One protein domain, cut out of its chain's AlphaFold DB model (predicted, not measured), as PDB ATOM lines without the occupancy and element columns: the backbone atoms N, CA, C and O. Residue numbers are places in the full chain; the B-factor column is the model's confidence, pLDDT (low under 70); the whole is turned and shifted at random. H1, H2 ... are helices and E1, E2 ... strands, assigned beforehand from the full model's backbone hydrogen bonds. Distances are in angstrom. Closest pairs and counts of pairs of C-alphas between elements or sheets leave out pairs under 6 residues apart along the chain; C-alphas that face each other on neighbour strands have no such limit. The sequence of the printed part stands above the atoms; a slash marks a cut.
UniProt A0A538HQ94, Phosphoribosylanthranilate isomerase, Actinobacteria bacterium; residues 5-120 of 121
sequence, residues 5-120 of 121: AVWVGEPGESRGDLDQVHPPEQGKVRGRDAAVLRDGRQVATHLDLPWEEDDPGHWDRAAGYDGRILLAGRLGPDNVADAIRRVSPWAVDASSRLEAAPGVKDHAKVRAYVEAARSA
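Overview. This is residues 5 to 120 of the 121 residues of the protein "Phosphoribosylanthranilate isomerase" of Actinobacteria bacterium (UniProt A0A538HQ94). A strongly twisted sheet of five strands makes one half of the domain, and from H1, over the sheet's E5 edge, three helices follow one another away from the sheet, H1 touching H2 and H2 touching H3, with H3 off the sheet and on the far side from E1. H1 packs over the E5 end of the sheet, while short E6 lies near the first residues of H3, away from the sheet. The printed part has 116 residues with elements in the order E1 E2 E3 E4 H1 E5 H2 E6 H3; the sheet order E1 E2 E3 E4 E5 is mixed. The class is mixed, helices and strands, with under half of the residues in named elements. The whole is compact, with a radius of gyration of the C-alphas of 14.4 A and spans of 35 by 33 by 30 A.

Arrangement. Edge strand E1, residues 5 to 8, is parallel to E2, residues 18 to 22, with N 7 and O 20 2.8 A apart. E2, E3, residues 34 to 38, and E4, residues 41 to 47, form a meander, each strand the antiparallel neighbour of the one before, in two hairpins; N 21 and O 35 are 2.8 A apart, as are N 46 and O 34. E4 is parallel to edge strand E5, residues 69 to 71, with N 70 and O 45 2.8 A apart. E4, H1, residues 58 to 63, and E5 form a strand-helix-strand unit, two parallel neighbour strands with a helix between, its crossover right-handed. H1 is on the sheet at a height of 9.1 A, only just over E5 with 3 of its C-alphas. H1 touches H2, residues 80 to 87, the closest C-alphas being those of Ala 63 and Val 87, 4.2 A apart, at a steep tilt of 57 degrees. H2 only grazes the sheet; it touches H3, residues 107 to 119, with the C-alphas of Ala 81 and Ala 117 closest at 5.1 A, a tilt of 37 degrees, only just steep. H3 is not on the sheet. In the three helices every O i to N i+4 pair is within hydrogen-bond range.

Along the chain. E1 begins at C-alpha 5, (10.868, -16.294, -2.404). E2 is 13.0 A long, E3 13.1 A, E4 17.3 A and H2 10.3 A. E6, residues 99 to 101, pairs with no named strand. H3, 18.4 A, ends at C-alpha 119, (-7.569, -0.745, 11.753).

Size, cuts and confidence. The C-alphas farthest apart, of Gln 26 and Ser 119, are 39.3 A apart. The printed part has no cut. The links E2 to E3 and H2 to E6 are long. No printed residue is under 70 in pLDDT.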
ATOM      1  N   ALA A   5       9.877 -15.249  -2.643       95.75
ATOM      2  CA  ALA A   5      10.868 -16.294  -2.404       95.75
ATOM      3  C   ALA A   5      11.812 -15.868  -1.279       95.75
ATOM      4  O   ALA A   5      12.132 -14.689  -1.149       95.75
ATOM      5  N   VAL A   6      12.244 -16.821  -0.454       94.38
ATOM      6  CA  VAL A   6      13.120 -16.561   0.695       94.38
ATOM      7  C   VAL A   6      14.445 -17.282   0.483       94.38
ATOM      8  O   VAL A   6      14.459 -18.482   0.213       94.38
ATOM      9  N   TRP A   7      15.546 -16.551   0.634       95.62
ATOM     10  CA  TRP A   7      16.906 -17.014   0.374       95.62
ATOM     11  C   TRP A   7      17.818 -16.768   1.575       95.62
ATOM     12  O   TRP A   7      17.610 -15.829   2.347       95.62
ATOM     13  N   VAL A   8      18.858 -17.593   1.703       95.00
ATOM     14  CA  VAL A   8      19.990 -17.364   2.611       95.00
ATOM     15  C   VAL A   8      21.268 -17.363   1.779       95.00
ATOM     16  O   VAL A   8      21.549 -18.346   1.097       95.00
ATOM     17  N   GLY A   9      22.039 -16.278   1.836       93.00
ATOM     18  CA  GLY A   9      23.168 -16.048   0.934       93.00
ATOM     19  C   GLY A   9      22.727 -15.317  -0.330       93.00
ATOM     20  O   GLY A   9      22.111 -14.261  -0.238       93.00
ATOM     21  N   GLU A  10      23.049 -15.865  -1.497       90.00
ATOM     22  CA  GLU A  10      22.708 -15.248  -2.782       90.00
ATOM     23  C   GLU A  10      21.313 -15.690  -3.263       90.00
ATOM     24  O   GLU A  10      20.985 -16.879  -3.161       90.00
ATOM     25  N   PRO A  11      20.482 -14.776  -3.801       89.81
ATOM     26  CA  PRO A  11      19.210 -15.146  -4.409       89.81
ATOM     27  C   PRO A  11      19.432 -15.950  -5.698       89.81
ATOM     28  O   PRO A  11      20.280 -15.607  -6.523       89.81
ATOM     29  N   GLY A  12      18.657 -17.020  -5.880       86.44
ATOM     30  CA  GLY A  12      18.630 -17.805  -7.115       86.44
ATOM     31  C   GLY A  12      17.545 -17.347  -8.092       86.44
ATOM     32  O   GLY A  12      16.863 -16.346  -7.880       86.44
ATOM     33  N   GLU A  13      17.346 -18.115  -9.166       86.00
ATOM     34  CA  GLU A  13      16.205 -17.894 -10.057       86.00
ATOM     35  C   GLU A  13      14.891 -18.216  -9.337       86.00
ATOM     36  O   GLU A  13      14.676 -19.320  -8.829       86.00
ATOM     37  N   SER A  14      13.992 -17.238  -9.327       83.94
ATOM     38  CA  SER A  14      12.693 -17.295  -8.671       83.94
ATOM     39  C   SER A  14      11.598 -16.889  -9.652       83.94
ATOM     40  O   SER A  14      11.791 -16.011 -10.489       83.94
ATOM     41  N   ARG A  15      10.419 -17.512  -9.541       85.62
ATOM     42  CA  ARG A  15       9.183 -16.999 -10.168       85.62
ATOM     43  C   ARG A  15       8.408 -16.053  -9.240       85.62
ATOM     44  O   ARG A  15       7.282 -15.689  -9.566       85.62
ATOM     45  N   GLY A  16       8.965 -15.748  -8.067       89.31
ATOM     46  CA  GLY A  16       8.382 -14.845  -7.085       89.31
ATOM     47  C   GLY A  16       8.387 -13.401  -7.574       89.31
ATOM     48  O   GLY A  16       9.270 -12.994  -8.323       89.31
ATOM     49  N   ASP A  17       7.410 -12.614  -7.129       94.56
ATOM     50  CA  ASP A  17       7.369 -11.174  -7.409       94.56
ATOM     51  C   ASP A  17       8.427 -10.400  -6.604       94.56
ATOM     52  O   ASP A  17       8.805  -9.290  -6.985       94.56
ATOM     53  N   LEU A  18       8.854 -10.962  -5.467       95.62
ATOM     54  CA  LEU A  18       9.885 -10.434  -4.579       95.62
ATOM     55  C   LEU A  18      10.832 -11.545  -4.110       95.62
ATOM     56  O   LEU A  18      10.408 -12.685  -3.907       95.62
ATOM     57  N   ASP A  19      12.076 -11.170  -3.818       96.44
ATOM     58  CA  ASP A  19      13.062 -12.024  -3.156       96.44
ATOM     59  C   ASP A  19      13.447 -11.424  -1.801       96.44
ATOM     60  O   ASP A  19      13.954 -10.308  -1.719       96.44
ATOM     61  N   GLN A  20      13.213 -12.163  -0.724       96.31
ATOM     62  CA  GLN A  20      13.682 -11.840   0.616       96.31
ATOM     63  C   GLN A  20      14.999 -12.571   0.870       96.31
ATOM     64  O   GLN A  20      15.026 -13.792   1.011       96.31
ATOM     65  N   VAL A  21      16.096 -11.824   0.926       96.88
ATOM     66  CA  VAL A  21      17.454 -12.368   0.972       96.88
ATOM     67  C   VAL A  21      18.080 -12.088   2.328       96.88
ATOM     68  O   VAL A  21      18.372 -10.938   2.667       96.88
ATOM     69  N   HIS A  22      18.293 -13.148   3.102       95.88
ATOM     70  CA  HIS A  22      18.994 -13.081   4.378       95.88
ATOM     71  C   HIS A  22      20.496 -13.309   4.190       95.88
ATOM     72  O   HIS A  22      20.886 -14.243   3.484       95.88
ATOM     73  N   PRO A  23      21.360 -12.543   4.873       93.69
ATOM     74  CA  PRO A  23      22.772 -12.878   4.934       93.69
ATOM     75  C   PRO A  23      22.968 -14.178   5.734       93.69
ATOM     76  O   PRO A  23      22.169 -14.484   6.623       93.69
ATOM     77  N   PRO A  24      24.020 -14.963   5.460       91.75
ATOM     78  CA  PRO A  24      24.394 -16.071   6.329       91.75
ATOM     79  C   PRO A  24      24.920 -15.537   7.672       91.75
ATOM     80  O   PRO A  24      25.640 -14.540   7.711       91.75
ATOM     81  N   GLU A  25      24.605 -16.218   8.774       89.00
ATOM     82  CA  GLU A  25      25.117 -15.895  10.113       89.00
ATOM     83  C   GLU A  25      25.652 -17.174  10.773       89.00
ATOM     84  O   GLU A  25      24.980 -18.208  10.792       89.00
ATOM     85  N   GLN A  26      26.888 -17.133  11.279       87.62
ATOM     86  CA  GLN A  26      27.551 -18.323  11.809       87.62
ATOM     87  C   GLN A  26      26.775 -18.901  13.000       87.62
ATOM     88  O   GLN A  26      26.492 -18.203  13.969       87.62
ATOM     89  N   GLY A  27      26.456 -20.196  12.935       85.56
ATOM     90  CA  GLY A  27      25.704 -20.885  13.987       85.56
ATOM     91  C   GLY A  27      24.189 -20.649  13.952       85.56
ATOM     92  O   GLY A  27      23.493 -21.160  14.826       85.56
ATOM     93  N   LYS A  28      23.665 -19.929  12.949       85.12
ATOM     94  CA  LYS A  28      22.226 -19.716  12.742       85.12
ATOM     95  C   LYS A  28      21.796 -20.150  11.341       85.12
ATOM     96  O   LYS A  28      22.608 -20.273  10.429       85.12
ATOM     97  N   VAL A  29      20.494 -20.387  11.174       85.56
ATOM     98  CA  VAL A  29      19.902 -20.781   9.880       85.56
ATOM     99  C   VAL A  29      19.926 -19.623   8.877       85.56
ATOM    100  O   VAL A  29      20.129 -19.844   7.688       85.56
ATOM    101  N   ARG A  30      19.719 -18.391   9.354       88.75
ATOM    102  CA  ARG A  30      19.732 -17.151   8.571       88.75
ATOM    103  C   ARG A  30      20.112 -15.979   9.474       88.75
ATOM    104  O   ARG A  30      19.888 -16.053  10.683       88.75
ATOM    105  N   GLY A  31      20.637 -14.914   8.884       87.75
ATOM    106  CA  GLY A  31      20.832 -13.641   9.564       87.75
ATOM    107  C   GLY A  31      19.507 -12.993   9.956       87.75
ATOM    108  O   GLY A  31      18.465 -13.259   9.350       87.75
ATOM    109  N   ARG A  32      19.571 -12.142  10.980       90.06
ATOM    110  CA  ARG A  32      18.417 -11.452  11.575       90.06
ATOM    111  C   ARG A  32      17.537 -10.728  10.544       90.06
ATOM    112  O   ARG A  32      16.360 -11.047  10.419       90.06
ATOM    113  N   ASP A  33      18.111  -9.771   9.826       94.31
ATOM    114  CA  ASP A  33      17.397  -8.908   8.880       94.31
ATOM    115  C   ASP A  33      17.604  -9.400   7.435       94.31
ATOM    116  O   ASP A  33      18.480 -10.230   7.172       94.31
ATOM    117  N   ALA A  34      16.814  -8.893   6.488       95.94
ATOM    118  CA  ALA A  34      16.947  -9.230   5.069       95.94
ATOM    119  C   ALA A  34      16.743  -8.039   4.133       95.94
ATOM    120  O   ALA A  34      15.984  -7.111   4.413       95.94
ATOM    121  N   ALA A  35      17.365  -8.111   2.959       97.06
ATOM    122  CA  ALA A  35      16.999  -7.256   1.841       97.06
ATOM    123  C   ALA A  35      15.747  -7.822   1.158       97.06
ATOM    124  O   ALA A  35      15.661  -9.025   0.917       97.06
ATOM    125  N   VAL A  36      14.788  -6.961   0.818       97.25
ATOM    126  CA  VAL A  36      13.649  -7.328  -0.033       97.25
ATOM    127  C   VAL A  36      13.898  -6.753  -1.417       97.25
ATOM    128  O   VAL A  36      13.940  -5.530  -1.587       97.25
ATOM    129  N   LEU A  37      14.085  -7.626  -2.399       96.19
ATOM    130  CA  LEU A  37      14.411  -7.285  -3.774       96.19
ATOM    131  C   LEU A  37      13.188  -7.439  -4.678       96.19
ATOM    132  O   LEU A  37      12.362  -8.328  -4.488       96.19
ATOM    133  N   ARG A  38      13.108  -6.586  -5.696       94.62
ATOM    134  CA  ARG A  38      12.229  -6.739  -6.855       94.62
ATOM    135  C   ARG A  38      13.069  -6.559  -8.105       94.62
ATOM    136  O   ARG A  38      13.733  -5.531  -8.234       94.62
ATOM    137  N   ASP A  39      13.070  -7.553  -8.988       92.75
ATOM    138  CA  ASP A  39      13.900  -7.556 -10.202       92.75
ATOM    139  C   ASP A  39      15.384  -7.242  -9.890       92.75
ATOM    140  O   ASP A  39      16.028  -6.418 -10.540       92.75
ATOM    141  N   GLY A  40      15.905  -7.835  -8.805       92.06
ATOM    142  CA  GLY A  40      17.280  -7.640  -8.325       92.06
ATOM    143  C   GLY A  40      17.571  -6.295  -7.642       92.06
ATOM    144  O   GLY A  40      18.704  -6.051  -7.234       92.06
ATOM    145  N   ARG A  41      16.583  -5.404  -7.490       94.44
ATOM    146  CA  ARG A  41      16.754  -4.094  -6.837       94.44
ATOM    147  C   ARG A  41      16.113  -4.097  -5.459       94.44
ATOM    148  O   ARG A  41      14.945  -4.453  -5.333       94.44
ATOM    149  N   GLN A  42      16.834  -3.643  -4.436       96.06
ATOM    150  CA  GLN A  42      16.267  -3.530  -3.093       96.06
ATOM    151  C   GLN A  42      15.151  -2.480  -3.058       96.06
ATOM    152  O   GLN A  42      15.350  -1.326  -3.438       96.06
ATOM    153  N   VAL A  43      13.969  -2.900  -2.608       96.62
ATOM    154  CA  VAL A  43      12.763  -2.065  -2.496       96.62
ATOM    155  C   VAL A  43      12.334  -1.827  -1.052       96.62
ATOM    156  O   VAL A  43      11.602  -0.869  -0.794       96.62
ATOM    157  N   ALA A  44      12.775  -2.681  -0.128       97.50
ATOM    158  CA  ALA A  44      12.568  -2.545   1.306       97.50
ATOM    159  C   ALA A  44      13.631  -3.340   2.082       97.50
ATOM    160  O   ALA A  44      14.355  -4.161   1.513       97.50
ATOM    161  N   THR A  45      13.683  -3.116   3.387       97.88
ATOM    162  CA  THR A  45      14.442  -3.941   4.333       97.88
ATOM    163  C   THR A  45      13.463  -4.690   5.233       97.88
ATOM    164  O   THR A  45      12.558  -4.083   5.802       97.88
ATOM    165  N   HIS A  46      13.612  -6.006   5.355       97.31
ATOM    166  CA  HIS A  46      12.906  -6.819   6.345       97.31
ATOM    167  C   HIS A  46      13.664  -6.743   7.667       97.31
ATOM    168  O   HIS A  46      14.842  -7.094   7.713       97.31
ATOM    169  N   LEU A  47      13.005  -6.233   8.706       96.56
ATOM    170  CA  LEU A  47      13.576  -6.085  10.043       96.56
ATOM    171  C   LEU A  47      12.881  -7.059  10.991       96.56
ATOM    172  O   LEU A  47      11.674  -6.949  11.201       96.56
ATOM    173  N   ASP A  48      13.641  -7.980  11.582       94.31
ATOM    174  CA  ASP A  48      13.106  -9.048  12.439       94.31
ATOM    175  C   ASP A  48      13.695  -8.979  13.858       94.31
ATOM    176  O   ASP A  48      14.597  -8.186  14.165       94.31
ATOM    177  N   LEU A  49      13.173  -9.815  14.753       89.38
ATOM    178  CA  LEU A  49      13.799 -10.102  16.040       89.38
ATOM    179  C   LEU A  49      14.929 -11.130  15.870       89.38
ATOM    180  O   LEU A  49      14.863 -11.981  14.980       89.38
ATOM    181  N   PRO A  50      15.961 -11.100  16.734       83.62
ATOM    182  CA  PRO A  50      16.920 -12.190  16.779       83.62
ATOM    183  C   PRO A  50      16.230 -13.504  17.188       83.62
ATOM    184  O   PRO A  50      15.214 -13.516  17.888       83.62
ATOM    185  N   TRP A  51      16.765 -14.622  16.697       80.88
ATOM    186  CA  TRP A  51      16.160 -15.942  16.875       80.88
ATOM    187  C   TRP A  51      16.101 -16.342  18.352       80.88
ATOM    188  O   TRP A  51      17.139 -16.427  18.991       80.88
ATOM    189  N   GLU A  52      14.896 -16.605  18.869       79.62
ATOM    190  CA  GLU A  52      14.647 -16.991  20.275       79.62
ATOM    191  C   GLU A  52      15.198 -16.016  21.333       79.62
ATOM    192  O   GLU A  52      15.265 -16.335  22.516       79.62
ATOM    193  N   GLU A  53      15.505 -14.787  20.928       85.12
ATOM    194  CA  GLU A  53      16.018 -13.739  21.804       85.12
ATOM    195  C   GLU A  53      15.002 -12.599  21.927       85.12
ATOM    196  O   GLU A  53      14.133 -12.403  21.066       85.12
ATOM    197  N   ASP A  54      15.099 -11.850  23.024       86.69
ATOM    198  CA  ASP A  54      14.317 -10.640  23.257       86.69
ATOM    199  C   ASP A  54      15.130  -9.400  22.891       86.69
ATOM    200  O   ASP A  54      16.339  -9.326  23.105       86.69
ATOM    201  N   ASP A  55      14.445  -8.390  22.367       88.44
ATOM    202  CA  ASP A  55      15.063  -7.135  21.967       88.44
ATOM    203  C   ASP A  55      14.077  -5.984  22.199       88.44
ATOM    204  O   ASP A  55      13.270  -5.650  21.324       88.44
ATOM    205  N   PRO A  56      14.097  -5.381  23.402       90.00
ATOM    206  CA  PRO A  56      13.120  -4.367  23.791       90.00
ATOM    207  C   PRO A  56      13.212  -3.090  22.943       90.00
ATOM    208  O   PRO A  56      12.240  -2.344  22.862       90.00
ATOM    209  N   GLY A  57      14.352  -2.845  22.285       93.56
ATOM    210  CA  GLY A  57      14.562  -1.699  21.399       93.56
ATOM    211  C   GLY A  57      14.182  -1.957  19.940       93.56
ATOM    212  O   GLY A  57      14.441  -1.101  19.096       93.56
ATOM    213  N   HIS A  58      13.610  -3.121  19.609       94.94
ATOM    214  CA  HIS A  58      13.330  -3.505  18.225       94.94
ATOM    215  C   HIS A  58      12.443  -2.486  17.491       94.94
ATOM    216  O   HIS A  58      12.811  -2.025  16.412       94.94
ATOM    217  N   TRP A  59      11.319  -2.082  18.093       96.06
ATOM    218  CA  TRP A  59      10.411  -1.109  17.475       96.06
ATOM    219  C   TRP A  59      11.010   0.297  17.401       96.06
ATOM    220  O   TRP A  59      10.756   0.994  16.428       96.06
ATOM    221  N   ASP A  60      11.837   0.703  18.369       96.00
ATOM    222  CA  ASP A  60      12.511   2.010  18.317       96.00
ATOM    223  C   ASP A  60      13.526   2.074  17.177       96.00
ATOM    224  O   ASP A  60      13.566   3.050  16.432       96.00
ATOM    225  N   ARG A  61      14.310   1.007  16.991       93.88
ATOM    226  CA  ARG A  61      15.249   0.938  15.867       93.88
ATOM    227  C   ARG A  61      14.537   0.845  14.525       93.88
ATOM    228  O   ARG A  61      15.005   1.450  13.570       93.88
ATOM    229  N   ALA A  62      13.410   0.135  14.453       96.12
ATOM    230  CA  ALA A  62      12.603   0.084  13.239       96.12
ATOM    231  C   ALA A  62      11.975   1.450  12.910       96.12
ATOM    232  O   ALA A  62      12.013   1.871  11.760       96.12
ATOM    233  N   ALA A  63      11.456   2.171  13.911       96.25
ATOM    234  CA  ALA A  63      10.875   3.504  13.729       96.25
ATOM    235  C   ALA A  63      11.910   4.553  13.282       96.25
ATOM    236  O   ALA A  63      11.562   5.508  12.595       96.25
ATOM    237  N   GLY A  64      13.178   4.378  13.667       95.62
ATOM    238  CA  GLY A  64      14.291   5.225  13.236       95.62
ATOM    239  C   GLY A  64      14.969   4.789  11.933       95.62
ATOM    240  O   GLY A  64      16.014   5.345  11.603       95.62
ATOM    241  N   TYR A  65      14.453   3.778  11.228       95.50
ATOM    242  CA  TYR A  65      15.088   3.267  10.014       95.50
ATOM    243  C   TYR A  65      14.771   4.146   8.800       95.50
ATOM    244  O   TYR A  65      13.609   4.386   8.473       95.50
ATOM    245  N   ASP A  66      15.808   4.570   8.078       93.56
ATOM    246  CA  ASP A  66      15.643   5.335   6.845       93.56
ATOM    247  C   ASP A  66      15.200   4.427   5.687       93.56
ATOM    248  O   ASP A  66      15.949   3.579   5.199       93.56
ATOM    249  N   GLY A  67      13.973   4.634   5.202       94.31
ATOM    250  CA  GLY A  67      13.441   3.971   4.011       94.31
ATOM    251  C   GLY A  67      12.246   3.060   4.284       94.31
ATOM    252  O   GLY A  67      11.568   3.157   5.302       94.31
ATOM    253  N   ARG A  68      11.929   2.191   3.317       97.88
ATOM    254  CA  ARG A  68      10.793   1.265   3.434       97.88
ATOM    255  C   ARG A  68      11.201   0.037   4.226       97.88
ATOM    256  O   ARG A  68      12.160  -0.641   3.858       97.88
ATOM    257  N   ILE A  69      10.408  -0.289   5.237       97.81
ATOM    258  CA  ILE A  69      10.622  -1.475   6.064       97.81
ATOM    259  C   ILE A  69       9.439  -2.440   6.004       97.81
ATOM    260  O   ILE A  69       8.277  -2.028   5.986       97.81
ATOM    261  N   LEU A  70       9.760  -3.729   5.986       97.62
ATOM    262  CA  LEU A  70       8.850  -4.834   6.256       97.62
ATOM    263  C   LEU A  70       9.123  -5.288   7.696       97.62
ATOM    264  O   LEU A  70      10.152  -5.905   7.965       97.62
ATOM    265  N   LEU A  71       8.250  -4.915   8.628       97.94
ATOM    266  CA  LEU A  71       8.439  -5.191  10.053       97.94
ATOM    267  C   LEU A  71       7.975  -6.611  10.390       97.94
ATOM    268  O   LEU A  71       6.813  -6.944  10.161       97.94
ATOM    269  N   ALA A  72       8.859  -7.413  10.972       96.50
ATOM    270  CA  ALA A  72       8.562  -8.731  11.519       96.50
ATOM    271  C   ALA A  72       8.823  -8.758  13.034       96.50
ATOM    272  O   ALA A  72       8.795  -7.722  13.692       96.50
ATOM    273  N   GLY A  73       9.023  -9.944  13.610       94.12
ATOM    274  CA  GLY A  73       9.363 -10.081  15.023       94.12
ATOM    275  C   GLY A  73       8.156 -10.222  15.945       94.12
ATOM    276  O   GLY A  73       7.671  -9.257  16.531       94.12
ATOM    277  N   ARG A  74       7.699 -11.469  16.142       94.19
ATOM    278  CA  ARG A  74       6.641 -11.846  17.109       94.19
ATOM    279  C   ARG A  74       5.358 -10.992  17.015       94.19
ATOM    280  O   ARG A  74       4.650 -10.816  18.010       94.19
ATOM    281  N   LEU A  75       5.028 -10.503  15.819       96.94
ATOM    282  CA  LEU A  75       3.777  -9.797  15.561       96.94
ATOM    283  C   LEU A  75       2.588 -10.761  15.585       96.94
ATOM    284  O   LEU A  75       2.671 -11.882  15.086       96.94
ATOM    285  N   GLY A  76       1.481 -10.319  16.169       98.06
ATOM    286  CA  GLY A  76       0.238 -11.064  16.320       98.06
ATOM    287  C   GLY A  76      -0.975 -10.133  16.407       98.06
ATOM    288  O   GLY A  76      -0.820  -8.909  16.392       98.06
ATOM    289  N   PRO A  77      -2.199 -10.691  16.461       98.25
ATOM    290  CA  PRO A  77      -3.430  -9.895  16.466       98.25
ATOM    291  C   PRO A  77      -3.506  -8.877  17.607       98.25
ATOM    292  O   PRO A  77      -4.157  -7.847  17.476       98.25
ATOM    293  N   ASP A  78      -2.835  -9.169  18.718       98.19
ATOM    294  CA  ASP A  78      -2.821  -8.379  19.942       98.19
ATOM    295  C   ASP A  78      -1.888  -7.161  19.895       98.19
ATOM    296  O   ASP A  78      -2.091  -6.236  20.673       98.19
ATOM    297  N   ASN A  79      -0.883  -7.137  19.009       97.75
ATOM    298  CA  ASN A  79       0.150  -6.092  19.022       97.75
ATOM    299  C   ASN A  79       0.407  -5.411  17.668       97.75
ATOM    300  O   ASN A  79       1.057  -4.366  17.632       97.75
ATOM    301  N   VAL A  80      -0.100  -5.952  16.555       98.50
ATOM    302  CA  VAL A  80       0.218  -5.429  15.216       98.50
ATOM    303  C   VAL A  80      -0.268  -3.994  15.000       98.50
ATOM    304  O   VAL A  80       0.430  -3.201  14.376       98.50
ATOM    305  N   ALA A  81      -1.419  -3.623  15.567       98.50
ATOM    306  CA  ALA A  81      -1.946  -2.264  15.469       98.50
ATOM    307  C   ALA A  81      -1.030  -1.241  16.164       98.50
ATOM    308  O   ALA A  81      -0.791  -0.153  15.640       98.50
ATOM    309  N   ASP A  82      -0.478  -1.595  17.325       98.00
ATOM    310  CA  ASP A  82       0.466  -0.746  18.058       98.00
ATOM    311  C   ASP A  82       1.816  -0.662  17.348       98.00
ATOM    312  O   ASP A  82       2.379   0.427  17.229       98.00
ATOM    313  N   ALA A  83       2.294  -1.790  16.814       97.69
ATOM    314  CA  ALA A  83       3.509  -1.836  16.012       97.69
ATOM    315  C   ALA A  83       3.400  -0.904  14.796       97.69
ATOM    316  O   ALA A  83       4.281  -0.074  14.580       97.69
ATOM    317  N   ILE A  84       2.289  -0.973  14.050       98.25
ATOM    318  CA  ILE A  84       2.040  -0.105  12.890       98.25
ATOM    319  C   ILE A  84       2.009   1.366  13.300       98.25
ATOM    320  O   ILE A  84       2.713   2.168  12.694       98.25
ATOM    321  N   ARG A  85       1.264   1.732  14.350       97.75
ATOM    322  CA  ARG A  85       1.168   3.133  14.800       97.75
ATOM    323  C   ARG A  85       2.507   3.714  15.248       97.75
ATOM    324  O   ARG A  85       2.772   4.885  14.999       97.75
ATOM    325  N   ARG A  86       3.339   2.916  15.922       96.94
ATOM    326  CA  ARG A  86       4.642   3.367  16.432       96.94
ATOM    327  C   ARG A  86       5.705   3.438  15.340       96.94
ATOM    328  O   ARG A  86       6.514   4.356  15.348       96.94
ATOM    329  N   VAL A  87       5.726   2.452  14.447       97.62
ATOM    330  CA  VAL A  87       6.826   2.244  13.496       97.62
ATOM    331  C   VAL A  87       6.509   2.808  12.109       97.62
ATOM    332  O   VAL A  87       7.423   3.136  11.365       97.62
ATOM    333  N   SER A  88       5.227   2.949  11.756       96.94
ATOM    334  CA  SER A  88       4.762   3.323  10.411       96.94
ATOM    335  C   SER A  88       5.441   2.520   9.281       96.94
ATOM    336  O   SER A  88       5.963   3.110   8.333       96.94
ATOM    337  N   PRO A  89       5.480   1.172   9.363       97.88
ATOM    338  CA  PRO A  89       6.203   0.361   8.394       97.88
ATOM    339  C   PRO A  89       5.492   0.341   7.035       97.88
ATOM    340  O   PRO A  89       4.280   0.528   6.939       97.88
ATOM    341  N   TRP A  90       6.237   0.035   5.970       97.00
ATOM    342  CA  TRP A  90       5.655  -0.146   4.636       97.00
ATOM    343  C   TRP A  90       4.793  -1.413   4.559       97.00
ATOM    344  O   TRP A  90       3.789  -1.444   3.847       97.00
ATOM    345  N   ALA A  91       5.177  -2.453   5.301       96.06
ATOM    346  CA  ALA A  91       4.429  -3.695   5.432       96.06
ATOM    347  C   ALA A  91       4.753  -4.392   6.766       96.06
ATOM    348  O   ALA A  91       5.756  -4.084   7.411       96.06
ATOM    349  N   VAL A  92       3.919  -5.354   7.164       97.62
ATOM    350  CA  VAL A  92       4.120  -6.190   8.359       97.62
ATOM    351  C   VAL A  92       4.123  -7.673   7.995       97.62
ATOM    352  O   VAL A  92       3.347  -8.103   7.141       97.62
ATOM    353  N   ASP A  93       4.964  -8.450   8.669       96.44
ATOM    354  CA  ASP A  93       5.136  -9.893   8.493       96.44
ATOM    355  C   ASP A  93       4.947 -10.626   9.832       96.44
ATOM    356  O   ASP A  93       5.443 -10.210  10.879       96.44
ATOM    357  N   ALA A  94       4.192 -11.722   9.806       95.94
ATOM    358  CA  ALA A  94       3.895 -12.525  10.982       95.94
ATOM    359  C   ALA A  94       3.764 -14.001  10.607       95.94
ATOM    360  O   ALA A  94       3.062 -14.361   9.661       95.94
ATOM    361  N   SER A  95       4.390 -14.873  11.403       94.00
ATOM    362  CA  SER A  95       4.347 -16.318  11.170       94.00
ATOM    363  C   SER A  95       3.844 -17.112  12.379       94.00
ATOM    364  O   SER A  95       2.678 -17.509  12.386       94.00
ATOM    365  N   SER A  96       4.677 -17.332  13.399       93.81
ATOM    366  CA  SER A  96       4.405 -18.281  14.497       93.81
ATOM    367  C   SER A  96       3.231 -17.883  15.399       93.81
ATOM    368  O   SER A  96       2.464 -18.725  15.854       93.81
ATOM    369  N   ARG A  97       3.014 -16.583  15.621       96.38
ATOM    370  CA  ARG A  97       1.871 -16.069  16.402       96.38
ATOM    371  C   ARG A  97       0.523 -16.286  15.709       96.38
ATOM    372  O   ARG A  97      -0.515 -16.139  16.350       96.38
ATOM    373  N   LEU A  98       0.539 -16.641  14.423       98.19
ATOM    374  CA  LEU A  98      -0.645 -16.933  13.615       98.19
ATOM    375  C   LEU A  98      -0.872 -18.441  13.433       98.19
ATOM    376  O   LEU A  98      -1.681 -18.850  12.603       98.19
ATOM    377  N   GLU A  99      -0.151 -19.277  14.180       98.00
ATOM    378  CA  GLU A  99      -0.220 -20.736  14.089       98.00
ATOM    379  C   GLU A  99      -1.028 -21.359  15.236       98.00
ATOM    380  O   GLU A  99      -1.092 -20.827  16.351       98.00
ATOM    381  N   ALA A 100      -1.663 -22.496  14.946       97.38
ATOM    382  CA  ALA A 100      -2.244 -23.397  15.944       97.38
ATOM    383  C   ALA A 100      -1.195 -24.396  16.462       97.38
ATOM    384  O   ALA A 100      -1.204 -24.763  17.634       97.38
ATOM    385  N   ALA A 101      -0.282 -24.805  15.579       96.44
ATOM    386  CA  ALA A 101       0.877 -25.654  15.834       96.44
ATOM    387  C   ALA A 101       1.981 -25.291  14.820       96.44
ATOM    388  O   ALA A 101       1.639 -24.726  13.779       96.44
ATOM    389  N   PRO A 102       3.268 -25.611  15.066       93.75
ATOM    390  CA  PRO A 102       4.362 -25.251  14.163       93.75
ATOM    391  C   PRO A 102       4.071 -25.598  12.694       93.75
ATOM    392  O   PRO A 102       3.834 -26.758  12.358       93.75
ATOM    393  N   GLY A 103       4.054 -24.581  11.828       93.94
ATOM    394  CA  GLY A 103       3.771 -24.714  10.392       93.94
ATOM    395  C   GLY A 103       2.289 -24.851  10.006       93.94
ATOM    396  O   GLY A 103       1.972 -24.904   8.820       93.94
ATOM    397  N   VAL A 104       1.364 -24.870  10.971       97.38
ATOM    398  CA  VAL A 104      -0.086 -24.980  10.745       97.38
ATOM    399  C   VAL A 104      -0.771 -23.671  11.131       97.38
ATOM    400  O   VAL A 104      -0.921 -23.355  12.314       97.38
ATOM    401  N   LYS A 105      -1.211 -22.900  10.129       97.44
ATOM    402  CA  LYS A 105      -1.880 -21.606  10.340       97.44
ATOM    403  C   LYS A 105      -3.262 -21.768  10.972       97.44
ATOM    404  O   LYS A 105      -4.055 -22.611  10.566       97.44
ATOM    405  N   ASP A 106      -3.558 -20.902  11.933       98.44
ATOM    406  CA  ASP A 106      -4.881 -20.741  12.526       98.44
ATOM    407  C   ASP A 106      -5.631 -19.636  11.772       98.44
ATOM    408  O   ASP A 106      -5.273 -18.456  11.834       98.44
ATOM    409  N   HIS A 107      -6.687 -20.010  11.048       98.25
ATOM    410  CA  HIS A 107      -7.454 -19.068  10.235       98.25
ATOM    411  C   HIS A 107      -8.091 -17.937  11.054       98.25
ATOM    412  O   HIS A 107      -8.200 -16.817  10.549       98.25
ATOM    413  N   ALA A 108      -8.493 -18.192  12.304       98.44
ATOM    414  CA  ALA A 108      -9.076 -17.166  13.162       98.44
ATOM    415  C   ALA A 108      -8.016 -16.138  13.573       98.44
ATOM    416  O   ALA A 108      -8.262 -14.933  13.475       98.44
ATOM    417  N   LYS A 109      -6.807 -16.591  13.937       98.44
ATOM    418  CA  LYS A 109      -5.686 -15.688  14.252       98.44
ATOM    419  C   LYS A 109      -5.241 -14.885  13.037       98.44
ATOM    420  O   LYS A 109      -5.026 -13.684  13.159       98.44
ATOM    421  N   VAL A 110      -5.139 -15.514  11.864       98.44
ATOM    422  CA  VAL A 110      -4.800 -14.812  10.615       98.44
ATOM    423  C   VAL A 110      -5.827 -13.719  10.315       98.44
ATOM    424  O   VAL A 110      -5.450 -12.588  10.015       98.44
ATOM    425  N   ARG A 111      -7.125 -14.025  10.436       98.56
ATOM    426  CA  ARG A 111      -8.184 -13.038  10.209       98.56
ATOM    427  C   ARG A 111      -8.089 -11.869  11.191       98.56
ATOM    428  O   ARG A 111      -8.058 -10.722  10.750       98.56
ATOM    429  N   ALA A 112      -7.982 -12.165  12.484       98.56
ATOM    430  CA  ALA A 112      -7.865 -11.152  13.529       98.56
ATOM    431  C   ALA A 112      -6.619 -10.271  13.339       98.56
ATOM    432  O   ALA A 112      -6.688  -9.060  13.521       98.56
ATOM    433  N   TYR A 113      -5.494 -10.854  12.910       98.56
ATOM    434  CA  TYR A 113      -4.272 -10.116  12.585       98.56
ATOM    435  C   TYR A 113      -4.484  -9.109  11.456       98.56
ATOM    436  O   TYR A 113      -4.116  -7.944  11.587       98.56
ATOM    437  N   VAL A 114      -5.103  -9.539  10.352       97.94
ATOM    438  CA  VAL A 114      -5.365  -8.664   9.201       97.94
ATOM    439  C   VAL A 114      -6.355  -7.553   9.562       97.94
ATOM    440  O   VAL A 114      -6.162  -6.412   9.144       97.94
ATOM    441  N   GLU A 115      -7.399  -7.865  10.334       98.44
ATOM    442  CA  GLU A 115      -8.371  -6.877  10.821       98.44
ATOM    443  C   GLU A 115      -7.697  -5.838  11.732       98.44
ATOM    444  O   GLU A 115      -7.831  -4.637  11.491       98.44
ATOM    445  N   ALA A 116      -6.896  -6.282  12.706       98.44
ATOM    446  CA  ALA A 116      -6.141  -5.402  13.594       98.44
ATOM    447  C   ALA A 116      -5.146  -4.521  12.821       98.44
ATOM    448  O   ALA A 116      -5.118  -3.307  13.021       98.44
ATOM    449  N   ALA A 117      -4.389  -5.098  11.881       98.06
ATOM    450  CA  ALA A 117      -3.421  -4.362  11.071       98.06
ATOM    451  C   ALA A 117      -4.088  -3.260  10.233       98.06
ATOM    452  O   ALA A 117      -3.611  -2.130  10.190       98.06
ATOM    453  N   ARG A 118      -5.227  -3.569   9.603       97.25
ATOM    454  CA  ARG A 118      -5.988  -2.610   8.785       97.25
ATOM    455  C   ARG A 118      -6.657  -1.511   9.602       97.25
ATOM    456  O   ARG A 118      -6.897  -0.445   9.059       97.25
ATOM    457  N   SER A 119      -6.969  -1.759  10.872       95.88
ATOM    458  CA  SER A 119      -7.569  -0.745  11.753       95.88
ATOM    459  C   SER A 119      -6.592   0.356  12.188       95.88
ATOM    460  O   SER A 119      -7.020   1.388  12.698       95.88
ATOM    461  N   ALA A 120      -5.288   0.121  12.014       91.25
ATOM    462  CA  ALA A 120      -4.219   1.028  12.419       91.25
ATOM    463  C   ALA A 120      -3.653   1.883  11.273       91.25
ATOM    464  O   ALA A 120      -2.866   2.788  11.555       91.25
TER     465      ALA A 120